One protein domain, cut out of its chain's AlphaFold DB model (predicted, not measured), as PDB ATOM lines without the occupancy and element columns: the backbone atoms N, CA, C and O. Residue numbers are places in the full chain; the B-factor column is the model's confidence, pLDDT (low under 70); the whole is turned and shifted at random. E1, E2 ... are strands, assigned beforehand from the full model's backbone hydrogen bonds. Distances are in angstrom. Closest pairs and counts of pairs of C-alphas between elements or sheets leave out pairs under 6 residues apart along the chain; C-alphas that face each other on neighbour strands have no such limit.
ATOM      1  N   LYS A  20      39.412 -13.091  19.017       83.56
ATOM      2  CA  LYS A  20      38.645 -13.483  20.199       83.56
ATOM      3  C   LYS A  20      39.511 -14.378  21.071       83.56
ATOM      4  O   LYS A  20      39.793 -15.516  20.703       83.56
ATOM      5  N   HIS A  21      39.853 -13.897  22.252       87.31
ATOM      6  CA  HIS A  21      40.593 -14.649  23.251       87.31
ATOM      7  C   HIS A  21      39.626 -15.315  24.232       87.31
ATOM      8  O   HIS A  21      38.727 -14.675  24.781       87.31
ATOM      9  N   MET A  22      39.799 -16.618  24.456       90.19
ATOM     10  CA  MET A  22      39.019 -17.351  25.453       90.19
ATOM     11  C   MET A  22      39.518 -16.993  26.854       90.19
ATOM     12  O   MET A  22      40.696 -17.169  27.149       90.19
ATOM     13  N   LEU A  23      38.620 -16.522  27.717       90.06
ATOM     14  CA  LEU A  23      38.897 -16.316  29.143       90.06
ATOM     15  C   LEU A  23      38.721 -17.624  29.905       90.06
ATOM     16  O   LEU A  23      39.574 -17.999  30.706       90.06
ATOM     17  N   CYS A  24      37.595 -18.299  29.659       90.06
ATOM     18  CA  CYS A  24      37.300 -19.609  30.217       90.06
ATOM     19  C   CYS A  24      36.109 -20.278  29.503       90.06
ATOM     20  O   CYS A  24      35.229 -19.601  28.964       90.06
ATOM     21  N   ASP A  25      36.063 -21.612  29.514       92.56
ATOM     22  CA  ASP A  25      34.948 -22.413  28.994       92.56
ATOM     23  C   ASP A  25      34.606 -23.524  29.993       92.56
ATOM     24  O   ASP A  25      35.476 -24.263  30.455       92.56
ATOM     25  N   SER A  26      33.333 -23.619  30.350       90.19
ATOM     26  CA  SER A  26      32.771 -24.635  31.227       90.19
ATOM     27  C   SER A  26      31.437 -25.144  30.673       90.19
ATOM     28  O   SER A  26      30.852 -24.613  29.716       90.19
ATOM     29  N   SER A  27      30.910 -26.198  31.295       89.81
ATOM     30  CA  SER A  27      29.628 -26.789  30.896       89.81
ATOM     31  C   SER A  27      28.477 -25.781  30.930       89.81
ATOM     32  O   SER A  27      27.619 -25.825  30.053       89.81
ATOM     33  N   ARG A  28      28.492 -24.841  31.886       88.19
ATOM     34  CA  ARG A  28      27.430 -23.843  32.107       88.19
ATOM     35  C   ARG A  28      27.807 -22.422  31.701       88.19
ATOM     36  O   ARG A  28      26.938 -21.556  31.636       88.19
ATOM     37  N   THR A  29      29.080 -22.147  31.439       90.06
ATOM     38  CA  THR A  29      29.541 -20.780  31.202       90.06
ATOM     39  C   THR A  29      30.635 -20.737  30.157       90.06
ATOM     40  O   THR A  29      31.533 -21.563  30.169       90.06
ATOM     41  N   LYS A  30      30.581 -19.762  29.257       93.25
ATOM     42  CA  LYS A  30      31.644 -19.529  28.284       93.25
ATOM     43  C   LYS A  30      31.932 -18.041  28.206       93.25
ATOM     44  O   LYS A  30      31.001 -17.255  28.048       93.25
ATOM     45  N   VAL A  31      33.198 -17.666  28.338       91.81
ATOM     46  CA  VAL A  31      33.623 -16.266  28.361       91.81
ATOM     47  C   VAL A  31      34.752 -16.068  27.369       91.81
ATOM     48  O   VAL A  31      35.770 -16.757  27.426       91.81
ATOM     49  N   TRP A  32      34.588 -15.099  26.479       92.44
ATOM     50  CA  TRP A  32      35.638 -14.655  25.570       92.44
ATOM     51  C   TRP A  32      35.691 -13.136  25.542       92.44
ATOM     52  O   TRP A  32      34.720 -12.470  25.890       92.44
ATOM     53  N   TYR A  33      36.818 -12.586  25.120       89.06
ATOM     54  CA  TYR A  33      36.989 -11.154  24.945       89.06
ATOM     55  C   TYR A  33      37.717 -10.835  23.652       89.06
ATOM     56  O   TYR A  33      38.341 -11.694  23.037       89.06
ATOM     57  N   SER A  34      37.602  -9.589  23.237       87.50
ATOM     58  CA  SER A  34      38.290  -9.016  22.092       87.50
ATOM     59  C   SER A  34      38.784  -7.633  22.483       87.50
ATOM     60  O   SER A  34      38.136  -6.935  23.272       87.50
ATOM     61  N   ILE A  35      39.943  -7.254  21.963       83.94
ATOM     62  CA  ILE A  35      40.517  -5.930  22.195       83.94
ATOM     63  C   ILE A  35      39.928  -4.994  21.141       83.94
ATOM     64  O   ILE A  35      40.025  -5.270  19.945       83.94
ATOM     65  N   CYS A  36      39.265  -3.924  21.571       79.56
ATOM     66  CA  CYS A  36      38.620  -2.970  20.666       79.56
ATOM     67  C   CYS A  36      39.518  -1.786  20.280       79.56
ATOM     68  O   CYS A  36      39.095  -0.950  19.484       79.56
ATOM     69  N   ASP A  37      40.751  -1.720  20.792       73.31
ATOM     70  CA  ASP A  37      41.691  -0.670  20.405       73.31
ATOM     71  C   ASP A  37      42.231  -0.873  18.996       73.31
ATOM     72  O   ASP A  37      42.681  -1.951  18.610       73.31
ATOM     73  N   ASN A  38      42.243   0.224  18.246       62.94
ATOM     74  CA  ASN A  38      42.741   0.260  16.878       62.94
ATOM     75  C   ASN A  38      44.262   0.521  16.804       62.94
ATOM     76  O   ASN A  38      44.840   0.461  15.724       62.94
ATOM     77  N   ILE A  39      44.907   0.867  17.931       55.34
ATOM     78  CA  ILE A  39      46.154   1.655  17.901       55.34
ATOM     79  C   ILE A  39      47.363   0.952  18.539       55.34
ATOM     80  O   ILE A  39      48.484   1.264  18.162       55.34
ATOM     81  N   ASN A  40      47.210  -0.051  19.411       54.25
ATOM     82  CA  ASN A  40      48.367  -0.545  20.168       54.25
ATOM     83  C   ASN A  40      48.533  -2.070  20.198       54.25
ATOM     84  O   ASN A  40      47.599  -2.822  20.460       54.25
ATOM     85  N   LYS A  41      49.783  -2.512  19.991       61.50
ATOM     86  CA  LYS A  41      50.276  -3.893  20.150       61.50
ATOM     87  C   LYS A  41      50.404  -4.280  21.633       61.50
ATOM     88  O   LYS A  41      51.422  -4.837  22.041       61.50
ATOM     89  N   HIS A  42      49.425  -3.931  22.459       68.06
ATOM     90  CA  HIS A  42      49.471  -4.290  23.871       68.06
ATOM     91  C   HIS A  42      49.176  -5.778  24.023       68.06
ATOM     92  O   HIS A  42      48.159  -6.264  23.525       68.06
ATOM     93  N   SER A  43      50.046  -6.513  24.717       73.56
ATOM     94  CA  SER A  43      49.736  -7.897  25.064       73.56
ATOM     95  C   SER A  43      48.851  -7.897  26.303       73.56
ATOM     96  O   SER A  43      49.297  -7.579  27.408       73.56
ATOM     97  N   VAL A  44      47.584  -8.245  26.104       78.69
ATOM     98  CA  VAL A  44      46.614  -8.450  27.177       78.69
ATOM     99  C   VAL A  44      46.449  -9.947  27.369       78.69
ATOM    100  O   VAL A  44      46.251 -10.691  26.410       78.69
ATOM    101  N   SER A  45      46.506 -10.394  28.614       81.75
ATOM    102  CA  SER A  45      46.098 -11.742  28.987       81.75
ATOM    103  C   SER A  45      45.215 -11.673  30.219       81.75
ATOM    104  O   SER A  45      45.436 -10.881  31.134       81.75
ATOM    105  N   ALA A  46      44.173 -12.489  30.234       85.06
ATOM    106  CA  ALA A  46      43.229 -12.525  31.328       85.06
ATOM    107  C   ALA A  46      42.717 -13.952  31.502       85.06
ATOM    108  O   ALA A  46      42.520 -14.665  30.516       85.06
ATOM    109  N   SER A  47      42.498 -14.365  32.745       86.06
ATOM    110  CA  SER A  47      41.953 -15.677  33.084       86.06
ATOM    111  C   SER A  47      41.013 -15.598  34.284       86.06
ATOM    112  O   SER A  47      41.127 -14.723  35.149       86.06
ATOM    113  N   ILE A  48      40.048 -16.516  34.305       86.38
ATOM    114  CA  ILE A  48      39.047 -16.652  35.363       86.38
ATOM    115  C   ILE A  48      39.088 -18.089  35.876       86.38
ATOM    116  O   ILE A  48      38.910 -19.022  35.091       86.38
ATOM    117  N   ASP A  49      39.271 -18.254  37.185       85.88
ATOM    118  CA  ASP A  49      39.278 -19.564  37.838       85.88
ATOM    119  C   ASP A  49      38.584 -19.517  39.219       85.88
ATOM    120  O   ASP A  49      38.967 -18.706  40.068       85.88
ATOM    121  N   PRO A  50      37.557 -20.345  39.489       86.94
ATOM    122  CA  PRO A  50      36.864 -21.237  38.558       86.94
ATOM    123  C   PRO A  50      35.996 -20.468  37.550       86.94
ATOM    124  O   PRO A  50      35.513 -19.372  37.831       86.94
ATOM    125  N   CYS A  51      35.730 -21.072  36.386       87.00
ATOM    126  CA  CYS A  51      34.849 -20.514  35.346       87.00
ATOM    127  C   CYS A  51      33.354 -20.626  35.718       87.00
ATOM    128  O   CYS A  51      32.558 -21.269  35.022       87.00
ATOM    129  N   THR A  52      32.981 -20.050  36.865       82.00
ATOM    130  CA  THR A  52      31.630 -20.089  37.436       82.00
ATOM    131  C   THR A  52      31.296 -18.778  38.144       82.00
ATOM    132  O   THR A  52      32.067 -18.300  38.968       82.00
ATOM    133  N   PHE A  53      30.104 -18.233  37.896       77.06
ATOM    134  CA  PHE A  53      29.671 -16.940  38.450       77.06
ATOM    135  C   PHE A  53      28.756 -17.068  39.686       77.06
ATOM    136  O   PHE A  53      28.230 -16.073  40.169       77.06
ATOM    137  N   SER A  54      28.558 -18.280  40.217       72.88
ATOM    138  CA  SER A  54      27.571 -18.564  41.273       72.88
ATOM    139  C   SER A  54      28.037 -18.279  42.703       72.88
ATOM    140  O   SER A  54      27.204 -18.001  43.558       72.88
ATOM    141  N   GLN A  55      29.335 -18.407  42.993       72.69
ATOM    142  CA  GLN A  55      29.885 -18.287  44.359       72.69
ATOM    143  C   GLN A  55      31.068 -17.306  44.452       72.69
ATOM    144  O   GLN A  55      31.492 -16.934  45.543       72.69
ATOM    145  N   GLY A  56      31.566 -16.842  43.304       75.31
ATOM    146  CA  GLY A  56      32.772 -16.034  43.179       75.31
ATOM    147  C   GLY A  56      33.792 -16.684  42.250       75.31
ATOM    148  O   GLY A  56      33.731 -17.886  41.995       75.31
ATOM    149  N   PHE A  57      34.715 -15.876  41.739       82.69
ATOM    150  CA  PHE A  57      35.825 -16.321  40.906       82.69
ATOM    151  C   PHE A  57      37.088 -15.511  41.199       82.69
ATOM    152  O   PHE A  57      37.021 -14.351  41.620       82.69
ATOM    153  N   LYS A  58      38.253 -16.112  40.957       83.94
ATOM    154  CA  LYS A  58      39.525 -15.392  40.921       83.94
ATOM    155  C   LYS A  58      39.748 -14.888  39.506       83.94
ATOM    156  O   LYS A  58      39.699 -15.654  38.547       83.94
ATOM    157  N   PHE A  59      39.962 -13.587  39.394       85.56
ATOM    158  CA  PHE A  59      40.296 -12.910  38.156       85.56
ATOM    159  C   PHE A  59      41.781 -12.587  38.158       85.56
ATOM    160  O   PHE A  59      42.254 -11.863  39.038       85.56
ATOM    161  N   ASN A  60      42.501 -13.106  37.172       82.56
ATOM    162  CA  ASN A  60      43.878 -12.720  36.912       82.56
ATOM    163  C   ASN A  60      43.913 -11.940  35.606       82.56
ATOM    164  O   ASN A  60      43.429 -12.411  34.580       82.56
ATOM    165  N   PHE A  61      44.501 -10.756  35.647       83.50
ATOM    166  CA  PHE A  61      44.636  -9.870  34.508       83.50
ATOM    167  C   PHE A  61      46.080  -9.407  34.420       83.50
ATOM    168  O   PHE A  61      46.630  -8.905  35.395       83.50
ATOM    169  N   SER A  62      46.702  -9.587  33.264       79.69
ATOM    170  CA  SER A  62      48.037  -9.076  32.981       79.69
ATOM    171  C   SER A  62      48.007  -8.260  31.703       79.69
ATOM    172  O   SER A  62      47.538  -8.716  30.660       79.69
ATOM    173  N   PHE A  63      48.527  -7.048  31.804       77.56
ATOM    174  CA  PHE A  63      48.589  -6.080  30.727       77.56
ATOM    175  C   PHE A  63      50.017  -5.588  30.578       77.56
ATOM    176  O   PHE A  63      50.606  -5.120  31.553       77.56
ATOM    177  N   SER A  64      50.562  -5.672  29.369       73.12
ATOM    178  CA  SER A  64      51.889  -5.142  29.068       73.12
ATOM    179  C   SER A  64      51.806  -4.083  27.980       73.12
ATOM    180  O   SER A  64      51.370  -4.369  26.862       73.12
ATOM    181  N   TRP A  65      52.291  -2.886  28.310       71.56
ATOM    182  CA  TRP A  65      52.617  -1.833  27.356       71.56
ATOM    183  C   TRP A  65      54.116  -1.577  27.456       71.56
ATOM    184  O   TRP A  65      54.639  -1.463  28.556       71.56
ATOM    185  N   ILE A  66      54.852  -1.538  26.348       67.31
ATOM    186  CA  ILE A  66      56.318  -1.414  26.410       67.31
ATOM    187  C   ILE A  66      56.686  -0.132  27.186       67.31
ATOM    188  O   ILE A  66      56.205   0.931  26.797       67.31
ATOM    189  N   PRO A  67      57.516  -0.181  28.252       57.75
ATOM    190  CA  PRO A  67      58.249  -1.325  28.824       57.75
ATOM    191  C   PRO A  67      57.642  -1.920  30.121       57.75
ATOM    192  O   PRO A  67      58.291  -2.721  30.792       57.75
ATOM    193  N   LYS A  68      56.436  -1.514  30.528       69.69
ATOM    194  CA  LYS A  68      55.796  -1.871  31.802       69.69
ATOM    195  C   LYS A  68      54.770  -3.003  31.644       69.69
ATOM    196  O   LYS A  68      53.841  -2.932  30.844       69.69
ATOM    197  N   THR A  69      54.894  -4.028  32.487       77.50
ATOM    198  CA  THR A  69      53.854  -5.052  32.682       77.50
ATOM    199  C   THR A  69      53.179  -4.840  34.026       77.50
ATOM    200  O   THR A  69      53.849  -4.771  35.055       77.50
ATOM    201  N   ILE A  70      51.852  -4.766  34.019       74.75
ATOM    202  CA  ILE A  70      51.011  -4.692  35.209       74.75
ATOM    203  C   ILE A  70      50.233  -6.000  35.320       74.75
ATOM    204  O   ILE A  70      49.447  -6.342  34.436       74.75
ATOM    205  N   THR A  71      50.418  -6.710  36.430       81.69
ATOM    206  CA  THR A  71      49.629  -7.896  36.778       81.69
ATOM    207  C   THR A  71      48.735  -7.585  37.970       81.69
ATOM    208  O   THR A  71      49.199  -7.124  39.010       81.69
ATOM    209  N   LEU A  72      47.443  -7.848  37.812       80.38
ATOM    210  CA  LEU A  72      46.411  -7.673  38.819       80.38
ATOM    211  C   LEU A  72      45.712  -9.009  39.051       80.38
ATOM    212  O   LEU A  72      45.111  -9.580  38.142       80.38
ATOM    213  N   THR A  73      45.738  -9.471  40.294       84.50
ATOM    214  CA  THR A  73      44.957 -10.624  40.743       84.50
ATOM    215  C   THR A  73      43.919 -10.142  41.738       84.50
ATOM    216  O   THR A  73      44.255  -9.519  42.746       84.50
ATOM    217  N   LYS A  74      42.644 -10.423  41.464       85.31
ATOM    218  CA  LYS A  74      41.530 -10.032  42.327       85.31
ATOM    219  C   LYS A  74      40.555 -11.183  42.494       85.31
ATOM    220  O   LYS A  74      40.072 -11.751  41.522       85.31
ATOM    221  N   GLU A  75      40.220 -11.496  43.737       84.19
ATOM    222  CA  GLU A  75      39.115 -12.399  44.040       84.19
ATOM    223  C   GLU A  75      37.811 -11.599  44.082       84.19
ATOM    224  O   GLU A  75      37.688 -10.625  44.830       84.19
ATOM    225  N   ILE A  76      36.843 -11.982  43.251       80.50
ATOM    226  CA  ILE A  76      35.536 -11.333  43.171       80.50
ATOM    227  C   ILE A  76      34.495 -12.317  43.684       80.50
ATOM    228  O   ILE A  76      34.324 -13.403  43.132       80.50
ATOM    229  N   ARG A  77      33.774 -11.933  44.739       79.00
ATOM    230  CA  ARG A  77      32.678 -12.727  45.303       79.00
ATOM    231  C   ARG A  77      31.343 -12.064  45.003       79.00
ATOM    232  O   ARG A  77      31.142 -10.894  45.321       79.00
ATOM    233  N   PHE A  78      30.419 -12.830  44.433       72.25
ATOM    234  CA  PHE A  78      29.047 -12.389  44.197       72.25
ATOM    235  C   PHE A  78      28.176 -12.935  45.313       72.25
ATOM    236  O   PHE A  78      27.998 -14.141  45.434       72.25
ATOM    237  N   THR A  79      27.641 -12.050  46.145       65.31
ATOM    238  CA  THR A  79      26.772 -12.455  47.259       65.31
ATOM    239  C   THR A  79      25.291 -12.417  46.890       65.31
ATOM    240  O   THR A  79      24.494 -13.078  47.549       65.31
ATOM    241  N   LYS A  80      24.898 -11.659  45.852       65.31
ATOM    242  CA  LYS A  80      23.481 -11.429  45.497       65.31
ATOM    243  C   LYS A  80      23.168 -11.314  44.000       65.31
ATOM    244  O   LYS A  80      22.032 -11.010  43.651       65.31
ATOM    245  N   ILE A  81      24.130 -11.532  43.103       69.19
ATOM    246  CA  ILE A  81      23.867 -11.388  41.664       69.19
ATOM    247  C   ILE A  81      23.339 -12.714  41.119       69.19
ATOM    248  O   ILE A  81      24.072 -13.694  41.032       69.19
ATOM    249  N   LYS A  82      22.054 -12.738  40.756       72.81
ATOM    250  CA  LYS A  82      21.423 -13.862  40.063       72.81
ATOM    251  C   LYS A  82      21.301 -13.495  38.587       72.81
ATOM    252  O   LYS A  82      20.460 -12.680  38.226       72.81
ATOM    253  N   LEU A  83      22.181 -14.050  37.759       78.00
ATOM    254  CA  LEU A  83      22.117 -13.904  36.305       78.00
ATOM    255  C   LEU A  83      21.262 -15.033  35.733       78.00
ATOM    256  O   LEU A  83      21.440 -16.197  36.099       78.00
ATOM    257  N   GLU A  84      20.332 -14.689  34.852       85.81
ATOM    258  CA  GLU A  84      19.566 -15.679  34.103       85.81
ATOM    259  C   GLU A  84      20.412 -16.240  32.946       85.81
ATOM    260  O   GLU A  84      21.380 -15.614  32.511       85.81
ATOM    261  N   PRO A  85      20.105 -17.440  32.433       90.00
ATOM    262  CA  PRO A  85      20.754 -17.947  31.232       90.00
ATOM    263  C   PRO A  85      20.545 -16.994  30.049       90.00
ATOM    264  O   PRO A  85      19.419 -16.594  29.755       90.00
ATOM    265  N   GLY A  86      21.625 -16.640  29.357       91.06
ATOM    266  CA  GLY A  86      21.605 -15.623  28.313       91.06
ATOM    267  C   GLY A  86      22.996 -15.251  27.808       91.06
ATOM    268  O   GLY A  86      24.012 -15.788  28.255       91.06
ATOM    269  N   VAL A  87      23.029 -14.324  26.850       92.56
ATOM    270  CA  VAL A  87      24.263 -13.740  26.312       92.56
ATOM    271  C   VAL A  87      24.402 -12.325  26.852       92.56
ATOM    272  O   VAL A  87      23.558 -11.469  26.598       92.56
ATOM    273  N   TYR A  88      25.485 -12.082  27.575       89.69
ATOM    274  CA  TYR A  88      25.814 -10.803  28.182       89.69
ATOM    275  C   TYR A  88      27.046 -10.230  27.494       89.69
ATOM    276  O   TYR A  88      28.038 -10.932  27.307       89.69
ATOM    277  N   THR A  89      26.995  -8.951  27.137       89.69
ATOM    278  CA  THR A  89      28.155  -8.223  26.609       89.69
ATOM    279  C   THR A  89      28.629  -7.239  27.667       89.69
ATOM    280  O   THR A  89      27.821  -6.525  28.257       89.69
ATOM    281  N   ILE A  90      29.929  -7.236  27.933       86.50
ATOM    282  CA  ILE A  90      30.582  -6.442  28.965       86.50
ATOM    283  C   ILE A  90      31.656  -5.614  28.273       86.50
ATOM    284  O   ILE A  90      32.569  -6.158  27.656       86.50
ATOM    285  N   PHE A  91      31.557  -4.299  28.406       86.06
ATOM    286  CA  PHE A  91      32.556  -3.367  27.905       86.06
ATOM    287  C   PHE A  91      33.366  -2.824  29.075       86.06
ATOM    288  O   PHE A  91      32.797  -2.362  30.066       86.06
ATOM    289  N   ALA A  92      34.686  -2.890  28.960       82.56
ATOM    290  CA  ALA A  92      35.614  -2.322  29.923       82.56
ATOM    291  C   ALA A  92      36.602  -1.420  29.186       82.56
ATOM    292  O   ALA A  92      37.217  -1.832  28.204       82.56
ATOM    293  N   GLN A  93      36.756  -0.197  29.681       80.38
ATOM    294  CA  GLN A  93      37.741   0.750  29.186       80.38
ATOM    295  C   GLN A  93      38.619   1.175  30.357       80.38
ATOM    296  O   GLN A  93      38.130   1.694  31.360       80.38
ATOM    297  N   LEU A  94      39.912   0.906  30.246       74.62
ATOM    298  CA  LEU A  94      40.926   1.374  31.179       74.62
ATOM    299  C   LEU A  94      41.574   2.597  30.550       74.62
ATOM    300  O   LEU A  94      42.021   2.531  29.410       74.62
ATOM    301  N   ILE A  95      41.594   3.705  31.278       74.38
ATOM    302  CA  ILE A  95      42.188   4.959  30.825       74.38
ATOM    303  C   ILE A  95      43.278   5.298  31.831       74.38
ATOM    304  O   ILE A  95      42.977   5.514  33.007       74.38
ATOM    305  N   THR A  96      44.534   5.317  31.394       67.06
ATOM    306  CA  THR A  96      45.629   5.855  32.207       67.06
ATOM    307  C   THR A  96      45.979   7.239  31.687       67.06
ATOM    308  O   THR A  96      46.234   7.407  30.497       67.06
ATOM    309  N   VAL A  97      45.981   8.226  32.578       63.66
ATOM    310  CA  VAL A  97      46.450   9.578  32.272       63.66
ATOM    311  C   VAL A  97      47.888   9.655  32.764       63.66
ATOM    312  O   VAL A  97      48.108   9.719  33.973       63.66
ATOM    313  N   ASP A  98      48.853   9.562  31.848       57.72
ATOM    314  CA  ASP A  98      50.246   9.891  32.161       57.72
ATOM    315  C   ASP A  98      50.465  11.406  32.001       57.72
ATOM    316  O   ASP A  98      49.741  12.075  31.257       57.72
ATOM    317  N   GLN A  99      51.436  11.965  32.723       55.88
ATOM    318  CA  GLN A  99      51.718  13.407  32.736       55.88
ATOM    319  C   GLN A  99      52.277  13.930  31.393       55.88
ATOM    320  O   GLN A  99      52.313  15.141  31.197       55.88
ATOM    321  N   GLU A 100      52.658  13.039  30.467       55.94
ATOM    322  CA  GLU A 100      53.279  13.331  29.158       55.94
ATOM    323  C   GLU A 100      52.365  13.044  27.937       55.94
ATOM    324  O   GLU A 100      52.839  12.708  26.861       55.94
ATOM    325  N   GLU A 101      51.043  13.203  28.068       53.06
ATOM    326  CA  GLU A 101      50.056  13.191  26.956       53.06
ATOM    327  C   GLU A 101      49.770  11.851  26.241       53.06
ATOM    328  O   GLU A 101      48.824  11.786  25.449       53.06
ATOM    329  N   GLU A 102      50.452  10.742  26.543       54.19
ATOM    330  CA  GLU A 102      50.023   9.429  26.032       54.19
ATOM    331  C   GLU A 102      48.855   8.860  26.858       54.19
ATOM    332  O   GLU A 102      49.021   8.224  27.901       54.19
ATOM    333  N   ILE A 103      47.628   9.064  26.364       57.72
ATOM    334  CA  ILE A 103      46.443   8.361  26.867       57.72
ATOM    335  C   ILE A 103      46.546   6.896  26.432       57.72
ATOM    336  O   ILE A 103      46.120   6.522  25.336       57.72
ATOM    337  N   VAL A 104      47.083   6.035  27.298       58.66
ATOM    338  CA  VAL A 104      46.944   4.589  27.107       58.66
ATOM    339  C   VAL A 104      45.511   4.218  27.482       58.66
ATOM    340  O   VAL A 104      45.160   4.052  28.653       58.66
ATOM    341  N   SER A 105      44.654   4.122  26.463       68.50
ATOM    342  CA  SER A 105      43.343   3.499  26.585       68.50
ATOM    343  C   SER A 105      43.460   2.018  26.245       68.50
ATOM    344  O   SER A 105      43.908   1.691  25.148       68.50
ATOM    345  N   LEU A 106      43.060   1.138  27.166       77.25
ATOM    346  CA  LEU A 106      42.803  -0.265  26.864       77.25
ATOM    347  C   LEU A 106      41.291  -0.502  26.788       77.25
ATOM    348  O   LEU A 106      40.595  -0.418  27.804       77.25
ATOM    349  N   CYS A 107      40.800  -0.831  25.599       80.25
ATOM    350  CA  CYS A 107      39.418  -1.200  25.330       80.25
ATOM    351  C   CYS A 107      39.274  -2.722  25.234       80.25
ATOM    352  O   CYS A 107      39.874  -3.373  24.371       80.25
ATOM    353  N   VAL A 108      38.416  -3.293  26.082       85.06
ATOM    354  CA  VAL A 108      38.074  -4.717  26.074       85.06
ATOM    355  C   VAL A 108      36.565  -4.891  25.940       85.06
ATOM    356  O   VAL A 108      35.782  -4.384  26.744       85.06
ATOM    357  N   ASN A 109      36.164  -5.672  24.942       88.88
ATOM    358  CA  ASN A 109      34.800  -6.152  24.773       88.88
ATOM    359  C   ASN A 109      34.760  -7.648  25.095       88.88
ATOM    360  O   ASN A 109      35.307  -8.460  24.345       88.88
ATOM    361  N   ALA A 110      34.123  -8.000  26.207       89.50
ATOM    362  CA  ALA A 110      33.927  -9.367  26.656       89.50
ATOM    363  C   ALA A 110      32.483  -9.828  26.439       89.50
ATOM    364  O   ALA A 110      31.527  -9.086  26.640       89.50
ATOM    365  N   THR A 111      32.310 -11.093  26.073       91.81
ATOM    366  CA  THR A 111      31.003 -11.741  25.991       91.81
ATOM    367  C   THR A 111      30.964 -12.923  26.945       91.81
ATOM    368  O   THR A 111      31.843 -13.785  26.931       91.81
ATOM    369  N   LEU A 112      29.914 -12.963  27.757       90.50
ATOM    370  CA  LEU A 112      29.592 -14.023  28.696       90.50
ATOM    371  C   LEU A 112      28.342 -14.750  28.193       90.50
ATOM    372  O   LEU A 112      27.261 -14.173  28.112       90.50
ATOM    373  N   LEU A 113      28.482 -16.033  27.889       91.81
ATOM    374  CA  LEU A 113      27.374 -16.934  27.608       91.81
ATOM    375  C   LEU A 113      27.092 -17.774  28.854       91.81
ATOM    376  O   LEU A 113      27.907 -18.618  29.237       91.81
ATOM    377  N   LEU A 114      25.920 -17.572  29.449       89.75
ATOM    378  CA  LEU A 114      25.370 -18.430  30.493       89.75
ATOM    379  C   LEU A 114      24.395 -19.418  29.860       89.75
ATOM    380  O   LEU A 114      23.370 -19.030  29.298       89.75
ATOM    381  N   LYS A 115      24.742 -20.701  29.927       87.75
ATOM    382  CA  LYS A 115      23.925 -21.799  29.404       87.75
ATOM    383  C   LYS A 115      22.890 -22.202  30.464       87.75
ATOM    384  O   LYS A 115      23.117 -21.994  31.657       87.75
TER     385      LYS A 115
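This is residues 20 to 115 of the 116 residues of a protein of Microcaecilia unicolor (UniProt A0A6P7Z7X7). Two antiparallel sheets lie face to face as an elongated sandwich, a twisted sheet of four strands over a smaller sheet of three. The two sheets come together along one side, where E1 meets E3, and spread apart on the other, where E5 and E6 are linked by residues 77 to 85. The larger sheet has the order E1, E2, E7, E6 and the smaller E3, E4, E5; the hairpin of the two longest strands, E6 and E7, runs along the length of the domain. The printed part has 96 residues with seven named strands, E1 to E7 in that order along the chain, and no named helix; the class is all strand. It is only just compact, close to loose, with a radius of gyration of the C-alphas of 14.8 A and spans of 44 by 24 by 20 A.

Begin in the larger sheet and find C-alpha 86 at (21.605, -15.623, 28.313); from there E6 runs 35.6 A to residue 97. E7, residues 103 to 114, returns over 34.3 A and ends at C-alpha 114, at (25.370, -18.430, 30.493). Beside it is E2, residues 29 to 35, 20.5 A long, and then E1, residues 21 to 25, 11.2 A long, which begins at C-alpha 21 at (40.593, -14.649, 23.251). In the smaller sheet look for E3 at residues 43 to 49, 20.2 A, E4 at 57 to 65, 26.0 A, and E5 at 68 to 76, 25.1 A.

In the hairpin of E6 and E7, find N 90 and O 110 within hydrogen-bond range at 2.8 A. On the other side of E7, E2 is its antiparallel neighbour, with N 34 and O 109 at 2.8 A. E1 and E2 form a hairpin, with N 21 and O 33 at 2.8 A. E3, E4 and E5 make a meander, each strand the antiparallel neighbour of the one before; look at N 47 and O 60, 2.8 A, and N 61 and O 72, 2.8 A. In the sandwich, two sheets face to face, the facing parts are 9.2 A centre to centre and the best planes 35 degrees apart. The closest C-alphas of E1 and E3 are those of Leu 23 and Ser 47, 5.0 A apart. E2 and E3 are near each other, with 9 pairs of C-alphas within 10 A, while E5 and E6 are apart.

The C-alphas of Ser 27 and Glu 100, the two farthest apart, are 46.6 A from each other. The printed part has no cut, and no link is long. The mean pLDDT of the printed part is 78.9; look for values under 70 at residues 38 to 42, 66 to 68, 79 to 81 and 96 to 105.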